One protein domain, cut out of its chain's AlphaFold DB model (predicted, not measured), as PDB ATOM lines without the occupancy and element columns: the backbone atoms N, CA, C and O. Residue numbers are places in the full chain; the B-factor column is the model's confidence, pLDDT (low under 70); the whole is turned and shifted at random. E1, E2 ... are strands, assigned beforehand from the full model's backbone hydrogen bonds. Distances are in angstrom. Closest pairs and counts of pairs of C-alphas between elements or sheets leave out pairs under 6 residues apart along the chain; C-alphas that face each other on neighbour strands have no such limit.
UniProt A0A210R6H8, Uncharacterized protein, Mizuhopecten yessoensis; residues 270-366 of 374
ATOM      1  N   ASN A 270      68.899  88.073 122.356       80.81
ATOM      2  CA  ASN A 270      68.064  89.268 122.184       80.81
ATOM      3  C   ASN A 270      66.682  89.037 121.531       80.81
ATOM      4  O   ASN A 270      66.102  89.980 120.990       80.81
ATOM      5  N   GLU A 271      66.123  87.823 121.573       87.38
ATOM      6  CA  GLU A 271      64.747  87.593 121.098       87.38
ATOM      7  C   GLU A 271      63.752  88.368 121.973       87.38
ATOM      8  O   GLU A 271      63.824  88.293 123.203       87.38
ATOM      9  N   LEU A 272      62.811  89.093 121.353       89.94
ATOM     10  CA  LEU A 272      61.763  89.807 122.078       89.94
ATOM     11  C   LEU A 272      60.425  89.060 122.006       89.94
ATOM     12  O   LEU A 272      59.893  88.788 120.929       89.94
ATOM     13  N   LYS A 273      59.841  88.759 123.168       88.75
ATOM     14  CA  LYS A 273      58.538  88.082 123.282       88.75
ATOM     15  C   LYS A 273      57.511  88.985 123.941       88.75
ATOM     16  O   LYS A 273      57.764  89.546 125.002       88.75
ATOM     17  N   ALA A 274      56.327  89.090 123.345       87.88
ATOM     18  CA  ALA A 274      55.224  89.835 123.942       87.88
ATOM     19  C   ALA A 274      54.749  89.171 125.244       87.88
ATOM     20  O   ALA A 274      54.648  87.945 125.331       87.88
ATOM     21  N   ASP A 275      54.404  89.978 126.243       85.12
ATOM     22  CA  ASP A 275      53.723  89.477 127.430       85.12
ATOM     23  C   ASP A 275      52.221  89.331 127.157       85.12
ATOM     24  O   ASP A 275      51.491  90.310 126.991       85.12
ATOM     25  N   VAL A 276      51.753  88.082 127.142       79.75
ATOM     26  CA  VAL A 276      50.354  87.722 126.854       79.75
ATOM     27  C   VAL A 276      49.355  88.235 127.895       79.75
ATOM     28  O   VAL A 276      48.165  88.347 127.614       79.75
ATOM     29  N   ASN A 277      49.818  88.548 129.105       77.62
ATOM     30  CA  ASN A 277      48.968  89.012 130.194       77.62
ATOM     31  C   ASN A 277      48.966  90.534 130.316       77.62
ATOM     32  O   ASN A 277      48.067  91.078 130.958       77.62
ATOM     33  N   ASN A 278      49.976  91.213 129.759       80.69
ATOM     34  CA  ASN A 278      50.141  92.652 129.888       80.69
ATOM     35  C   ASN A 278      50.992  93.253 128.760       80.69
ATOM     36  O   ASN A 278      52.215  93.266 128.851       80.69
ATOM     37  N   CYS A 279      50.352  93.877 127.771       85.44
ATOM     38  CA  CYS A 279      51.051  94.456 126.617       85.44
ATOM     39  C   CYS A 279      52.017  95.605 126.953       85.44
ATOM     40  O   CYS A 279      52.789  96.012 126.092       85.44
ATOM     41  N   ALA A 280      51.973  96.174 128.164       83.00
ATOM     42  CA  ALA A 280      52.978  97.155 128.577       83.00
ATOM     43  C   ALA A 280      54.362  96.510 128.780       83.00
ATOM     44  O   ALA A 280      55.366  97.220 128.843       83.00
ATOM     45  N   TYR A 281      54.417  95.180 128.898       85.81
ATOM     46  CA  TYR A 281      55.624  94.401 129.129       85.81
ATOM     47  C   TYR A 281      55.943  93.494 127.941       85.81
ATOM     48  O   TYR A 281      55.077  93.084 127.167       85.81
ATOM     49  N   PHE A 282      57.218  93.158 127.839       89.00
ATOM     50  CA  PHE A 282      57.757  92.169 126.921       89.00
ATOM     51  C   PHE A 282      58.944  91.484 127.593       89.00
ATOM     52  O   PHE A 282      59.381  91.889 128.667       89.00
ATOM     53  N   TYR A 283      59.458  90.428 126.992       88.38
ATOM     54  CA  TYR A 283      60.627  89.714 127.482       88.38
ATOM     55  C   TYR A 283      61.748  89.873 126.476       88.38
ATOM     56  O   TYR A 283      61.498  89.706 125.288       88.38
ATOM     57  N   ARG A 284      62.959  90.172 126.944       89.06
ATOM     58  CA  ARG A 284      64.187  89.977 126.180       89.06
ATOM     59  C   ARG A 284      64.830  88.683 126.649       89.06
ATOM     60  O   ARG A 284      65.094  88.515 127.836       89.06
ATOM     61  N   CYS A 285      65.032  87.764 125.724       85.69
ATOM     62  CA  CYS A 285      65.703  86.504 125.980       85.69
ATOM     63  C   CYS A 285      67.197  86.654 125.693       85.69
ATOM     64  O   CYS A 285      67.584  86.863 124.545       85.69
ATOM     65  N   ASP A 286      68.022  86.508 126.727       82.56
ATOM     66  CA  ASP A 286      69.471  86.350 126.591       82.56
ATOM     67  C   ASP A 286      69.828  84.904 126.957       82.56
ATOM     68  O   ASP A 286      70.110  84.566 128.110       82.56
ATOM     69  N   GLY A 287      69.715  84.008 125.969       81.00
ATOM     70  CA  GLY A 287      69.719  82.562 126.200       81.00
ATOM     71  C   GLY A 287      68.445  82.120 126.927       81.00
ATOM     72  O   GLY A 287      67.351  82.548 126.579       81.00
ATOM     73  N   ILE A 288      68.563  81.289 127.968       77.81
ATOM     74  CA  ILE A 288      67.408  80.724 128.706       77.81
ATOM     75  C   ILE A 288      66.781  81.661 129.736       77.81
ATOM     76  O   ILE A 288      65.794  81.288 130.371       77.81
ATOM     77  N   VAL A 289      67.354  82.844 129.955       78.31
ATOM     78  CA  VAL A 289      66.893  83.759 131.001       78.31
ATOM     79  C   VAL A 289      65.993  84.827 130.374       78.31
ATOM     80  O   VAL A 289      66.507  85.754 129.746       78.31
ATOM     81  N   PRO A 290      64.656  84.734 130.526       81.62
ATOM     82  CA  PRO A 290      63.759  85.807 130.124       81.62
ATOM     83  C   PRO A 290      63.899  86.995 131.078       81.62
ATOM     84  O   PRO A 290      63.493  86.938 132.242       81.62
ATOM     85  N   GLU A 291      64.409  88.107 130.567       82.62
ATOM     86  CA  GLU A 291      64.371  89.391 131.247       82.62
ATOM     87  C   GLU A 291      63.068  90.109 130.896       82.62
ATOM     88  O   GLU A 291      62.837  90.481 129.746       82.62
ATOM     89  N   ARG A 292      62.186  90.315 131.878       82.81
ATOM     90  CA  ARG A 292      60.940  91.052 131.650       82.81
ATOM     91  C   ARG A 292      61.213  92.551 131.586       82.81
ATOM     92  O   ARG A 292      61.424  93.197 132.609       82.81
ATOM     93  N   LEU A 293      61.145  93.100 130.386       80.25
ATOM     94  CA  LEU A 293      61.287  94.515 130.094       80.25
ATOM     95  C   LEU A 293      59.922  95.173 129.911       80.25
ATOM     96  O   LEU A 293      58.868  94.529 129.873       80.25
ATOM     97  N   ARG A 294      59.936  96.499 129.834       78.75
ATOM     98  CA  ARG A 294      58.721  97.295 129.780       78.75
ATOM     99  C   ARG A 294      58.858  98.444 128.797       78.75
ATOM    100  O   ARG A 294      59.903  99.082 128.732       78.75
ATOM    101  N   CYS A 295      57.773  98.732 128.087       83.56
ATOM    102  CA  CYS A 295      57.656  99.949 127.303       83.56
ATOM    103  C   CYS A 295      57.498 101.189 128.197       83.56
ATOM    104  O   CYS A 295      57.008 101.116 129.336       83.56
ATOM    105  N   TYR A 296      57.910 102.337 127.661       76.88
ATOM    106  CA  TYR A 296      57.707 103.639 128.290       76.88
ATOM    107  C   TYR A 296      56.213 103.957 128.455       76.88
ATOM    108  O   TYR A 296      55.349 103.307 127.860       76.88
ATOM    109  N   ALA A 297      55.880 104.911 129.331       70.94
ATOM    110  CA  ALA A 297      54.480 105.254 129.578       70.94
ATOM    111  C   ALA A 297      53.760 105.672 128.282       70.94
ATOM    112  O   ALA A 297      54.275 106.468 127.505       70.94
ATOM    113  N   GLY A 298      52.558 105.127 128.073       74.62
ATOM    114  CA  GLY A 298      51.747 105.369 126.872       74.62
ATOM    115  C   GLY A 298      51.985 104.377 125.728       74.62
ATOM    116  O   GLY A 298      51.104 104.217 124.878       74.62
ATOM    117  N   ASP A 299      53.098 103.641 125.756       84.31
ATOM    118  CA  ASP A 299      53.453 102.657 124.737       84.31
ATOM    119  C   ASP A 299      53.138 101.222 125.180       84.31
ATOM    120  O   ASP A 299      53.081 100.887 126.367       84.31
ATOM    121  N   VAL A 300      52.940 100.353 124.192       88.62
ATOM    122  CA  VAL A 300      52.762  98.908 124.350       88.62
ATOM    123  C   VAL A 300      53.674  98.176 123.375       88.62
ATOM    124  O   VAL A 300      54.022  98.703 122.317       88.62
ATOM    125  N   PHE A 301      54.074  96.959 123.730       91.19
ATOM    126  CA  PHE A 301      54.922  96.151 122.870       91.19
ATOM    127  C   PHE A 301      54.120  95.644 121.671       91.19
ATOM    128  O   PHE A 301      53.137  94.914 121.820       91.19
ATOM    129  N   ASP A 302      54.547  96.038 120.479       91.50
ATOM    130  CA  ASP A 302      54.027  95.551 119.218       91.50
ATOM    131  C   ASP A 302      54.870  94.365 118.750       91.50
ATOM    132  O   ASP A 302      55.977  94.519 118.232       91.50
ATOM    133  N   GLY A 303      54.324  93.159 118.915       87.44
ATOM    134  CA  GLY A 303      54.991  91.930 118.491       87.44
ATOM    135  C   GLY A 303      55.210  91.827 116.978       87.44
ATOM    136  O   GLY A 303      56.064  91.048 116.561       87.44
ATOM    137  N   SER A 304      54.487  92.604 116.159       87.12
ATOM    138  CA  SER A 304      54.653  92.597 114.700       87.12
ATOM    139  C   SER A 304      55.856  93.422 114.248       87.12
ATOM    140  O   SER A 304      56.608  92.988 113.378       87.12
ATOM    141  N   THR A 305      56.076  94.578 114.876       91.12
ATOM    142  CA  THR A 305      57.227  95.444 114.597       91.12
ATOM    143  C   THR A 305      58.418  95.157 115.505       91.12
ATOM    144  O   THR A 305      59.505  95.655 115.233       91.12
ATOM    145  N   GLN A 306      58.233  94.344 116.554       91.31
ATOM    146  CA  GLN A 306      59.227  94.064 117.596       91.31
ATOM    147  C   GLN A 306      59.695  95.343 118.312       91.31
ATOM    148  O   GLN A 306      60.849  95.466 118.718       91.31
ATOM    149  N   THR A 307      58.796  96.319 118.464       92.19
ATOM    150  CA  THR A 307      59.095  97.617 119.087       92.19
ATOM    151  C   THR A 307      58.005  98.050 120.057       92.19
ATOM    152  O   THR A 307      56.878  97.562 120.015       92.19
ATOM    153  N   CYS A 308      58.327  98.994 120.941       90.62
ATOM    154  CA  CYS A 308      57.311  99.709 121.703       90.62
ATOM    155  C   CYS A 308      56.673 100.773 120.809       90.62
ATOM    156  O   CYS A 308      57.359 101.656 120.302       90.62
ATOM    157  N   SER A 309      55.362 100.668 120.622       91.50
ATOM    158  CA  SER A 309      54.567 101.589 119.817       91.50
ATOM    159  C   SER A 309      53.432 102.165 120.651       91.50
ATOM    160  O   SER A 309      52.945 101.533 121.592       91.50
ATOM    161  N   HIS A 310      52.972 103.359 120.287       87.75
ATOM    162  CA  HIS A 310      51.917 104.037 121.030       87.75
ATOM    163  C   HIS A 310      50.658 103.161 121.126       87.75
ATOM    164  O   HIS A 310      50.236 102.537 120.147       87.75
ATOM    165  N   ARG A 311      50.015 103.128 122.298       83.12
ATOM    166  CA  ARG A 311      48.887 102.216 122.578       83.12
ATOM    167  C   ARG A 311      47.707 102.328 121.612       83.12
ATOM    168  O   ARG A 311      46.960 101.375 121.447       83.12
ATOM    169  N   ASN A 312      47.523 103.489 120.986       84.88
ATOM    170  CA  ASN A 312      46.427 103.715 120.036       84.88
ATOM    171  C   ASN A 312      46.718 103.154 118.633       84.88
ATOM    172  O   ASN A 312      45.806 103.070 117.817       84.88
ATOM    173  N   SER A 313      47.972 102.804 118.346       86.38
ATOM    174  CA  SER A 313      48.419 102.246 117.060       86.38
ATOM    175  C   SER A 313      48.510 100.718 117.062       86.38
ATOM    176  O   SER A 313      48.655 100.125 116.000       86.38
ATOM    177  N   VAL A 314      48.401 100.078 118.229       84.31
ATOM    178  CA  VAL A 314      48.576  98.631 118.400       84.31
ATOM    179  C   VAL A 314      47.328  98.052 119.050       84.31
ATOM    180  O   VAL A 314      46.839  98.568 120.054       84.31
ATOM    181  N   THR A 315      46.816  96.947 118.512       78.94
ATOM    182  CA  THR A 315      45.709  96.242 119.167       78.94
ATOM    183  C   THR A 315      46.260  95.396 120.311       78.94
ATOM    184  O   THR A 315      46.824  94.328 120.092       78.94
ATOM    185  N   CYS A 316      46.119  95.893 121.538       73.56
ATOM    186  CA  CYS A 316      46.563  95.201 122.745       73.56
ATOM    187  C   CYS A 316      45.458  94.292 123.306       73.56
ATOM    188  O   CYS A 316      44.411  94.770 123.740       73.56
ATOM    189  N   TYR A 317      45.733  92.989 123.372       69.62
ATOM    190  CA  TYR A 317      44.891  92.003 124.049       69.62
ATOM    191  C   TYR A 317      45.534  91.600 125.382       69.62
ATOM    192  O   TYR A 317      46.189  90.570 125.487       69.62
ATOM    193  N   SER A 318      45.382  92.451 126.399       71.44
ATOM    194  CA  SER A 318      45.854  92.182 127.763       71.44
ATOM    195  C   SER A 318      44.784  91.426 128.551       71.44
ATOM    196  O   SER A 318      43.633  91.862 128.598       71.44
ATOM    197  N   GLN A 319      45.153  90.329 129.220       75.00
ATOM    198  CA  GLN A 319      44.254  89.659 130.173       75.00
ATOM    199  C   GLN A 319      43.994  90.519 131.416       75.00
ATOM    200  O   GLN A 319      42.935  90.432 132.039       75.00
ATOM    201  N   LEU A 320      44.952  91.374 131.777       80.38
ATOM    202  CA  LEU A 320      44.789  92.337 132.854       80.38
ATOM    203  C   LEU A 320      44.116  93.599 132.317       80.38
ATOM    204  O   LEU A 320      44.637  94.257 131.416       80.38
ATOM    205  N   VAL A 321      42.977  93.959 132.908       83.38
ATOM    206  CA  VAL A 321      42.200  95.145 132.534       83.38
ATOM    207  C   VAL A 321      42.074  96.070 133.733       83.38
ATOM    208  O   VAL A 321      41.691  95.658 134.828       83.38
ATOM    209  N   CYS A 322      42.380  97.346 133.521       84.81
ATOM    210  CA  CYS A 322      42.196  98.379 134.525       84.81
ATOM    211  C   CYS A 322      40.705  98.674 134.750       84.81
ATOM    212  O   CYS A 322      40.040  99.117 133.813       84.81
ATOM    213  N   PRO A 323      40.176  98.536 135.984       89.25
ATOM    214  CA  PRO A 323      38.771  98.850 136.257       89.25
ATOM    215  C   PRO A 323      38.410 100.317 135.993       89.25
ATOM    216  O   PRO A 323      37.259 100.645 135.717       89.25
ATOM    217  N   ARG A 324      39.388 101.224 136.110       88.94
ATOM    218  CA  ARG A 324      39.292 102.629 135.685       88.94
ATOM    219  C   ARG A 324      40.629 103.075 135.092       88.94
ATOM    220  O   ARG A 324      41.642 102.479 135.455       88.94
ATOM    221  N   PRO A 325      40.659 104.154 134.283       82.88
ATOM    222  CA  PRO A 325      41.887 104.614 133.640       82.88
ATOM    223  C   PRO A 325      43.037 104.836 134.622       82.88
ATOM    224  O   PRO A 325      44.147 104.390 134.362       82.88
ATOM    225  N   THR A 326      42.760 105.446 135.778       81.31
ATOM    226  CA  THR A 326      43.791 105.760 136.771       81.31
ATOM    227  C   THR A 326      43.371 105.338 138.176       81.31
ATOM    228  O   THR A 326      42.233 105.575 138.598       81.31
ATOM    229  N   GLY A 327      44.295 104.730 138.920       81.94
ATOM    230  CA  GLY A 327      44.127 104.396 140.336       81.94
ATOM    231  C   GLY A 327      44.719 103.044 140.727       81.94
ATOM    232  O   GLY A 327      45.243 102.318 139.893       81.94
ATOM    233  N   LEU A 328      44.596 102.701 142.011       83.94
ATOM    234  CA  LEU A 328      45.047 101.417 142.551       83.94
ATOM    235  C   LEU A 328      43.870 100.437 142.681       83.94
ATOM    236  O   LEU A 328      42.810 100.815 143.202       83.94
ATOM    237  N   PHE A 329      44.048  99.199 142.222       87.12
ATOM    238  CA  PHE A 329      43.023  98.148 142.176       87.12
ATOM    239  C   PHE A 329      43.596  96.784 142.578       87.12
ATOM    240  O   PHE A 329      44.802  96.594 142.469       87.12
ATOM    241  N   PRO A 330      42.776  95.821 143.020       87.88
ATOM    242  CA  PRO A 330      43.261  94.507 143.420       87.88
ATOM    243  C   PRO A 330      43.751  93.738 142.196       87.88
ATOM    244  O   PRO A 330      43.213  93.905 141.099       87.88
ATOM    245  N   TYR A 331      44.764  92.899 142.386       86.25
ATOM    246  CA  TYR A 331      45.158  91.937 141.365       86.25
ATOM    247  C   TYR A 331      44.251  90.694 141.454       86.25
ATOM    248  O   TYR A 331      44.062  90.181 142.561       86.25
ATOM    249  N   PRO A 332      43.701  90.187 140.334       83.12
ATOM    250  CA  PRO A 332      42.840  89.003 140.352       83.12
ATOM    251  C   PRO A 332      43.569  87.767 140.900       83.12
ATOM    252  O   PRO A 332      44.622  87.396 140.389       83.12
ATOM    253  N   GLY A 333      43.022  87.126 141.936       82.38
ATOM    254  CA  GLY A 333      43.556  85.874 142.486       82.38
ATOM    255  C   GLY A 333      44.841  85.984 143.323       82.38
ATOM    256  O   GLY A 333      45.280  84.973 143.868       82.38
ATOM    257  N   GLU A 334      45.440  87.172 143.489       83.94
ATOM    258  CA  GLU A 334      46.631  87.354 144.335       83.94
ATOM    259  C   GLU A 334      46.541  88.596 145.235       83.94
ATOM    260  O   GLU A 334      46.812  89.721 144.826       83.94
ATOM    261  N   CYS A 335      46.285  88.377 146.526       85.69
ATOM    262  CA  CYS A 335      46.136  89.426 147.547       85.69
ATOM    263  C   CYS A 335      47.375  90.307 147.741       85.69
ATOM    264  O   CYS A 335      47.291  91.448 148.195       85.69
ATOM    265  N   ARG A 336      48.554  89.739 147.471       83.56
ATOM    266  CA  ARG A 336      49.840  90.422 147.634       83.56
ATOM    267  C   ARG A 336      50.174  91.310 146.445       83.56
ATOM    268  O   ARG A 336      51.166  92.027 146.513       83.56
ATOM    269  N   ARG A 337      49.388  91.267 145.370       83.31
ATOM    270  CA  ARG A 337      49.586  92.091 144.184       83.31
ATOM    271  C   ARG A 337      48.431  93.064 144.006       83.31
ATOM    272  O   ARG A 337      47.311  92.847 144.462       83.31
ATOM    273  N   PHE A 338      48.717  94.153 143.318       84.31
ATOM    274  CA  PHE A 338      47.733  95.150 142.939       84.31
ATOM    275  C   PHE A 338      48.068  95.738 141.572       84.31
ATOM    276  O   PHE A 338      49.206  95.690 141.105       84.31
ATOM    277  N   LEU A 339      47.048  96.274 140.917       84.38
ATOM    278  CA  LEU A 339      47.154  97.012 139.672       84.38
ATOM    279  C   LEU A 339      47.262  98.495 140.008       84.38
ATOM    280  O   LEU A 339      46.343  99.084 140.576       84.38
ATOM    281  N   ASN A 340      48.372  99.105 139.632       81.75
ATOM    282  CA  ASN A 340      48.537 100.542 139.591       81.75
ATOM    283  C   ASN A 340      48.253 101.006 138.163       81.75
ATOM    284  O   ASN A 340      49.084 100.889 137.272       81.75
ATOM    285  N   CYS A 341      47.018 101.419 137.925       81.56
ATOM    286  CA  CYS A 341      46.536 101.797 136.610       81.56
ATOM    287  C   CYS A 341      46.838 103.259 136.311       81.56
ATOM    288  O   CYS A 341      46.597 104.131 137.155       81.56
ATOM    289  N   TYR A 342      47.275 103.519 135.085       76.44
ATOM    290  CA  TYR A 342      47.403 104.859 134.528       76.44
ATOM    291  C   TYR A 342      46.980 104.842 133.058       76.44
ATOM    292  O   TYR A 342      47.445 103.998 132.294       76.44
ATOM    293  N   GLU A 343      46.064 105.734 132.675       75.19
ATOM    294  CA  GLU A 343      45.489 105.802 131.319       75.19
ATOM    295  C   GLU A 343      45.020 104.441 130.759       75.19
ATOM    296  O   GLU A 343      45.061 104.163 129.562       75.19
ATOM    297  N   GLY A 344      44.532 103.575 131.651       77.94
ATOM    298  CA  GLY A 344      44.002 102.254 131.321       77.94
ATOM    299  C   GLY A 344      45.061 101.161 131.161       77.94
ATOM    300  O   GLY A 344      44.688 100.017 130.919       77.94
ATOM    301  N   LEU A 345      46.348 101.482 131.321       77.06
ATOM    302  CA  LEU A 345      47.434 100.505 131.335       77.06
ATOM    303  C   LEU A 345      47.669  99.991 132.768       77.06
ATOM    304  O   LEU A 345      47.900 100.804 133.670       77.06
ATOM    305  N   PRO A 346      47.603  98.667 133.010       79.12
ATOM    306  CA  PRO A 346      47.816  98.099 134.335       79.12
ATOM    307  C   PRO A 346      49.306  97.933 134.633       79.12
ATOM    308  O   PRO A 346      50.007  97.172 133.966       79.12
ATOM    309  N   TYR A 347      49.789  98.562 135.700       77.00
ATOM    310  CA  TYR A 347      51.125  98.298 136.234       77.00
ATOM    311  C   TYR A 347      51.015  97.382 137.444       77.00
ATOM    312  O   TYR A 347      50.539  97.784 138.504       77.00
ATOM    313  N   VAL A 348      51.420  96.125 137.279       77.88
ATOM    314  CA  VAL A 348      51.350  95.140 138.362       77.88
ATOM    315  C   VAL A 348      52.447  95.434 139.374       77.88
ATOM    316  O   VAL A 348      53.623  95.528 139.029       77.88
ATOM    317  N   GLN A 349      52.050  95.560 140.630       76.50
ATOM    318  CA  GLN A 349      52.920  95.860 141.753       76.50
ATOM    319  C   GLN A 349      52.655  94.870 142.889       76.50
ATOM    320  O   GLN A 349      51.528  94.417 143.072       76.50
ATOM    321  N   SER A 350      53.694  94.520 143.648       77.62
ATOM    322  CA  SER A 350      53.602  93.566 144.762       77.62
ATOM    323  C   SER A 350      53.768  94.288 146.088       77.62
ATOM    324  O   SER A 350      54.767  94.960 146.295       77.62
ATOM    325  N   CYS A 351      52.845  94.130 147.025       77.25
ATOM    326  CA  CYS A 351      53.025  94.655 148.369       77.25
ATOM    327  C   CYS A 351      54.336  94.156 149.012       77.25
ATOM    328  O   CYS A 351      54.770  93.029 148.725       77.25
ATOM    329  N   PRO A 352      54.957  94.966 149.897       75.19
ATOM    330  CA  PRO A 352      56.102  94.535 150.695       75.19
ATOM    331  C   PRO A 352      55.850  93.197 151.399       75.19
ATOM    332  O   PRO A 352      54.705  92.775 151.595       75.19
ATOM    333  N   PHE A 353      56.928  92.501 151.762       75.69
ATOM    334  CA  PHE A 353      56.823  91.175 152.369       75.69
ATOM    335  C   PHE A 353      55.893  91.185 153.593       75.69
ATOM    336  O   PHE A 353      55.990  92.062 154.446       75.69
ATOM    337  N   GLY A 354      54.977  90.213 153.650       76.62
ATOM    338  CA  GLY A 354      53.997  90.078 154.730       76.62
ATOM    339  C   GLY A 354      52.743  90.949 154.612       76.62
ATOM    340  O   GLY A 354      51.837  90.765 155.417       76.62
ATOM    341  N   LEU A 355      52.644  91.844 153.621       80.75
ATOM    342  CA  LEU A 355      51.485  92.729 153.437       80.75
ATOM    343  C   LEU A 355      50.600  92.318 152.252       80.75
ATOM    344  O   LEU A 355      51.063  91.704 151.286       80.75
ATOM    345  N   ILE A 356      49.326  92.708 152.315       84.19
ATOM    346  CA  ILE A 356      48.313  92.523 151.266       84.19
ATOM    347  C   ILE A 356      47.686  93.856 150.866       84.19
ATOM    348  O   ILE A 356      47.661  94.801 151.651       84.19
ATOM    349  N   PHE A 357      47.178  93.957 149.641       83.88
ATOM    350  CA  PHE A 357      46.574  95.192 149.154       83.88
ATOM    351  C   PHE A 357      45.135  95.372 149.663       83.88
ATOM    352  O   PHE A 357      44.249  94.553 149.401       83.88
ATOM    353  N   ASP A 358      44.880  96.494 150.339       80.94
ATOM    354  CA  ASP A 358      43.543  96.904 150.766       80.94
ATOM    355  C   ASP A 358      42.922  97.846 149.723       80.94
ATOM    356  O   ASP A 358      43.356  98.987 149.522       80.94
ATOM    357  N   GLN A 359      41.863  97.369 149.068       82.69
ATOM    358  CA  GLN A 359      41.143  98.092 148.026       82.69
ATOM    359  C   GLN A 359      40.466  99.370 148.523       82.69
ATOM    360  O   GLN A 359      40.279 100.297 147.732       82.69
ATOM    361  N   ASN A 360      40.083  99.429 149.795       78.62
ATOM    362  CA  ASN A 360      39.379 100.562 150.383       78.62
ATOM    363  C   ASN A 360      40.370 101.649 150.799       78.62
ATOM    364  O   ASN A 360      40.170 102.825 150.494       78.62
ATOM    365  N   LYS A 361      41.474 101.245 151.434       74.88
ATOM    366  CA  LYS A 361      42.544 102.138 151.897       74.88
ATOM    367  C   LYS A 361      43.533 102.514 150.787       74.88
ATOM    368  O   LYS A 361      44.292 103.464 150.958       74.88
ATOM    369  N   LYS A 362      43.527 101.795 149.655       78.88
ATOM    370  CA  LYS A 362      44.441 101.993 148.514       78.88
ATOM    371  C   LYS A 362      45.917 101.924 148.929       78.88
ATOM    372  O   LYS A 362      46.735 102.710 148.457       78.88
ATOM    373  N   ARG A 363      46.241 100.998 149.834       77.31
ATOM    374  CA  ARG A 363      47.590 100.782 150.381       77.31
ATOM    375  C   ARG A 363      47.778  99.330 150.812       77.31
ATOM    376  O   ARG A 363      46.801  98.598 150.961       77.31
ATOM    377  N   CYS A 364      49.026  98.934 151.012       78.94
ATOM    378  CA  CYS A 364      49.368  97.614 151.528       78.94
ATOM    379  C   CYS A 364      49.186  97.584 153.050       78.94
ATOM    380  O   CYS A 364      49.639  98.483 153.737       78.94
ATOM    381  N   VAL A 365      48.526  96.581 153.607       76.00
ATOM    382  CA  VAL A 365      48.261  96.471 155.049       76.00
ATOM    383  C   VAL A 365      48.542  95.060 155.540       76.00
ATOM    384  O   VAL A 365      48.772  94.151 154.737       76.00
ATOM    385  N   LEU A 366      48.554  94.874 156.857       78.62
ATOM    386  CA  LEU A 366      48.697  93.547 157.438       78.62
ATOM    387  C   LEU A 366      47.470  92.677 157.106       78.62
ATOM    388  O   LEU A 366      46.349  93.185 157.090       78.62
TER     389      LEU A 366
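What this domain is: This is residues 270 to 366 of the 374 residues of an uncharacterized protein of Mizuhopecten yessoensis (UniProt A0A210R6H8). Two small lobes of strands stand one after the other along the longest axis, each a three-stranded sheet with a two-stranded hairpin at one of its ends. The first lobe holds the sheet E1 E2 E3 and the hairpin E4 and E5, the second the sheet E6 E7 E8 and the hairpin E9 and E10, and the long stretch of residues 311 to 326 joins them. The printed part has 97 residues, with ten named strands in the order E1 to E10 and no named helix; 47 residues are in named strands, under half, and the class is all strand. The sheets run E1 - E2 - E3, E6 - E7 - E8, E4 - E5 and E9 - E10, each antiparallel throughout. The whole is compact, with a radius of gyration of the C-alphas of 14.5 A, and spans 42 by 32 by 20 A.

How they stand to each other: In one three-stranded sheet E2, residues 281 to 286, is the inner strand, and E1, residues 270 to 274, and E3, residues 289 to 294, are the edge strands. They form a meander, each strand the antiparallel neighbour of the one before. In the hairpin of E1 and E2, at 153 degrees between directions, N 273 and O 283 are 2.9 A apart, within hydrogen-bond range. In the hairpin of E2 and E3, at 147 degrees, N 284 and O 291 are 2.8 A apart. E4, residues 299 to 302, and E5, residues 307 to 310, form a hairpin at 134 degrees, with N 300 and O 309 at 2.9 A. The closest C-alphas of E2 and E4, those of Phe 282 and Phe 301, are 6.3 A apart, and those of E1 and E4, Ala 274 and Phe 301, 6.4 A. The other meander is E6, residues 327 to 330, E7, residues 337 to 342, and E8, residues 345 to 350, with E7 as the inner strand. E6 and E7 form a hairpin at 153 degrees, with N 329 and O 339 at 2.8 A. E7 and E8 form one at 149 degrees, with N 340 and O 347 at 2.8 A. E9, residues 356 to 358, and E10, residues 363 to 365, form a hairpin at 126 degrees, with N 358 and O 363 at 2.9 A. The closest C-alphas of E7 and E9, those of Phe 338 and Phe 357, are 6.3 A apart. E6 and E10 are only just apart, their closest C-alphas at 8.3 A. Between the two groups of strands, E4 and E8 are apart, for instance, and so are E5 and E6.

Where its parts are: E1 begins at C-alpha 270, (68.064, 89.268, 122.184), and is 13.0 A long. E2 measures 16.2 A and E3 15.9 A; E4 measures 9.0 A and E5 9.8 A. E6 begins at C-alpha 327, (44.127, 104.396, 140.336), and is 10.4 A long. E7 measures 16.2 A, E8 16.3 A, E9 6.5 A and E10 6.4 A. E10 ends at C-alpha 365, (48.261, 96.471, 155.049).

The domain as a whole: The two C-alphas farthest apart, those of Thr 305 and Leu 366, are 43.7 A apart. The printed part has no cut. The link from E5 to E6, 16 residues, is long. The links from E1 to E2 and from E6 to E7 are short but not tight, and the others are tight. The mean pLDDT of the printed part is 82.3, and one printed residue, Tyr 317, is under 70.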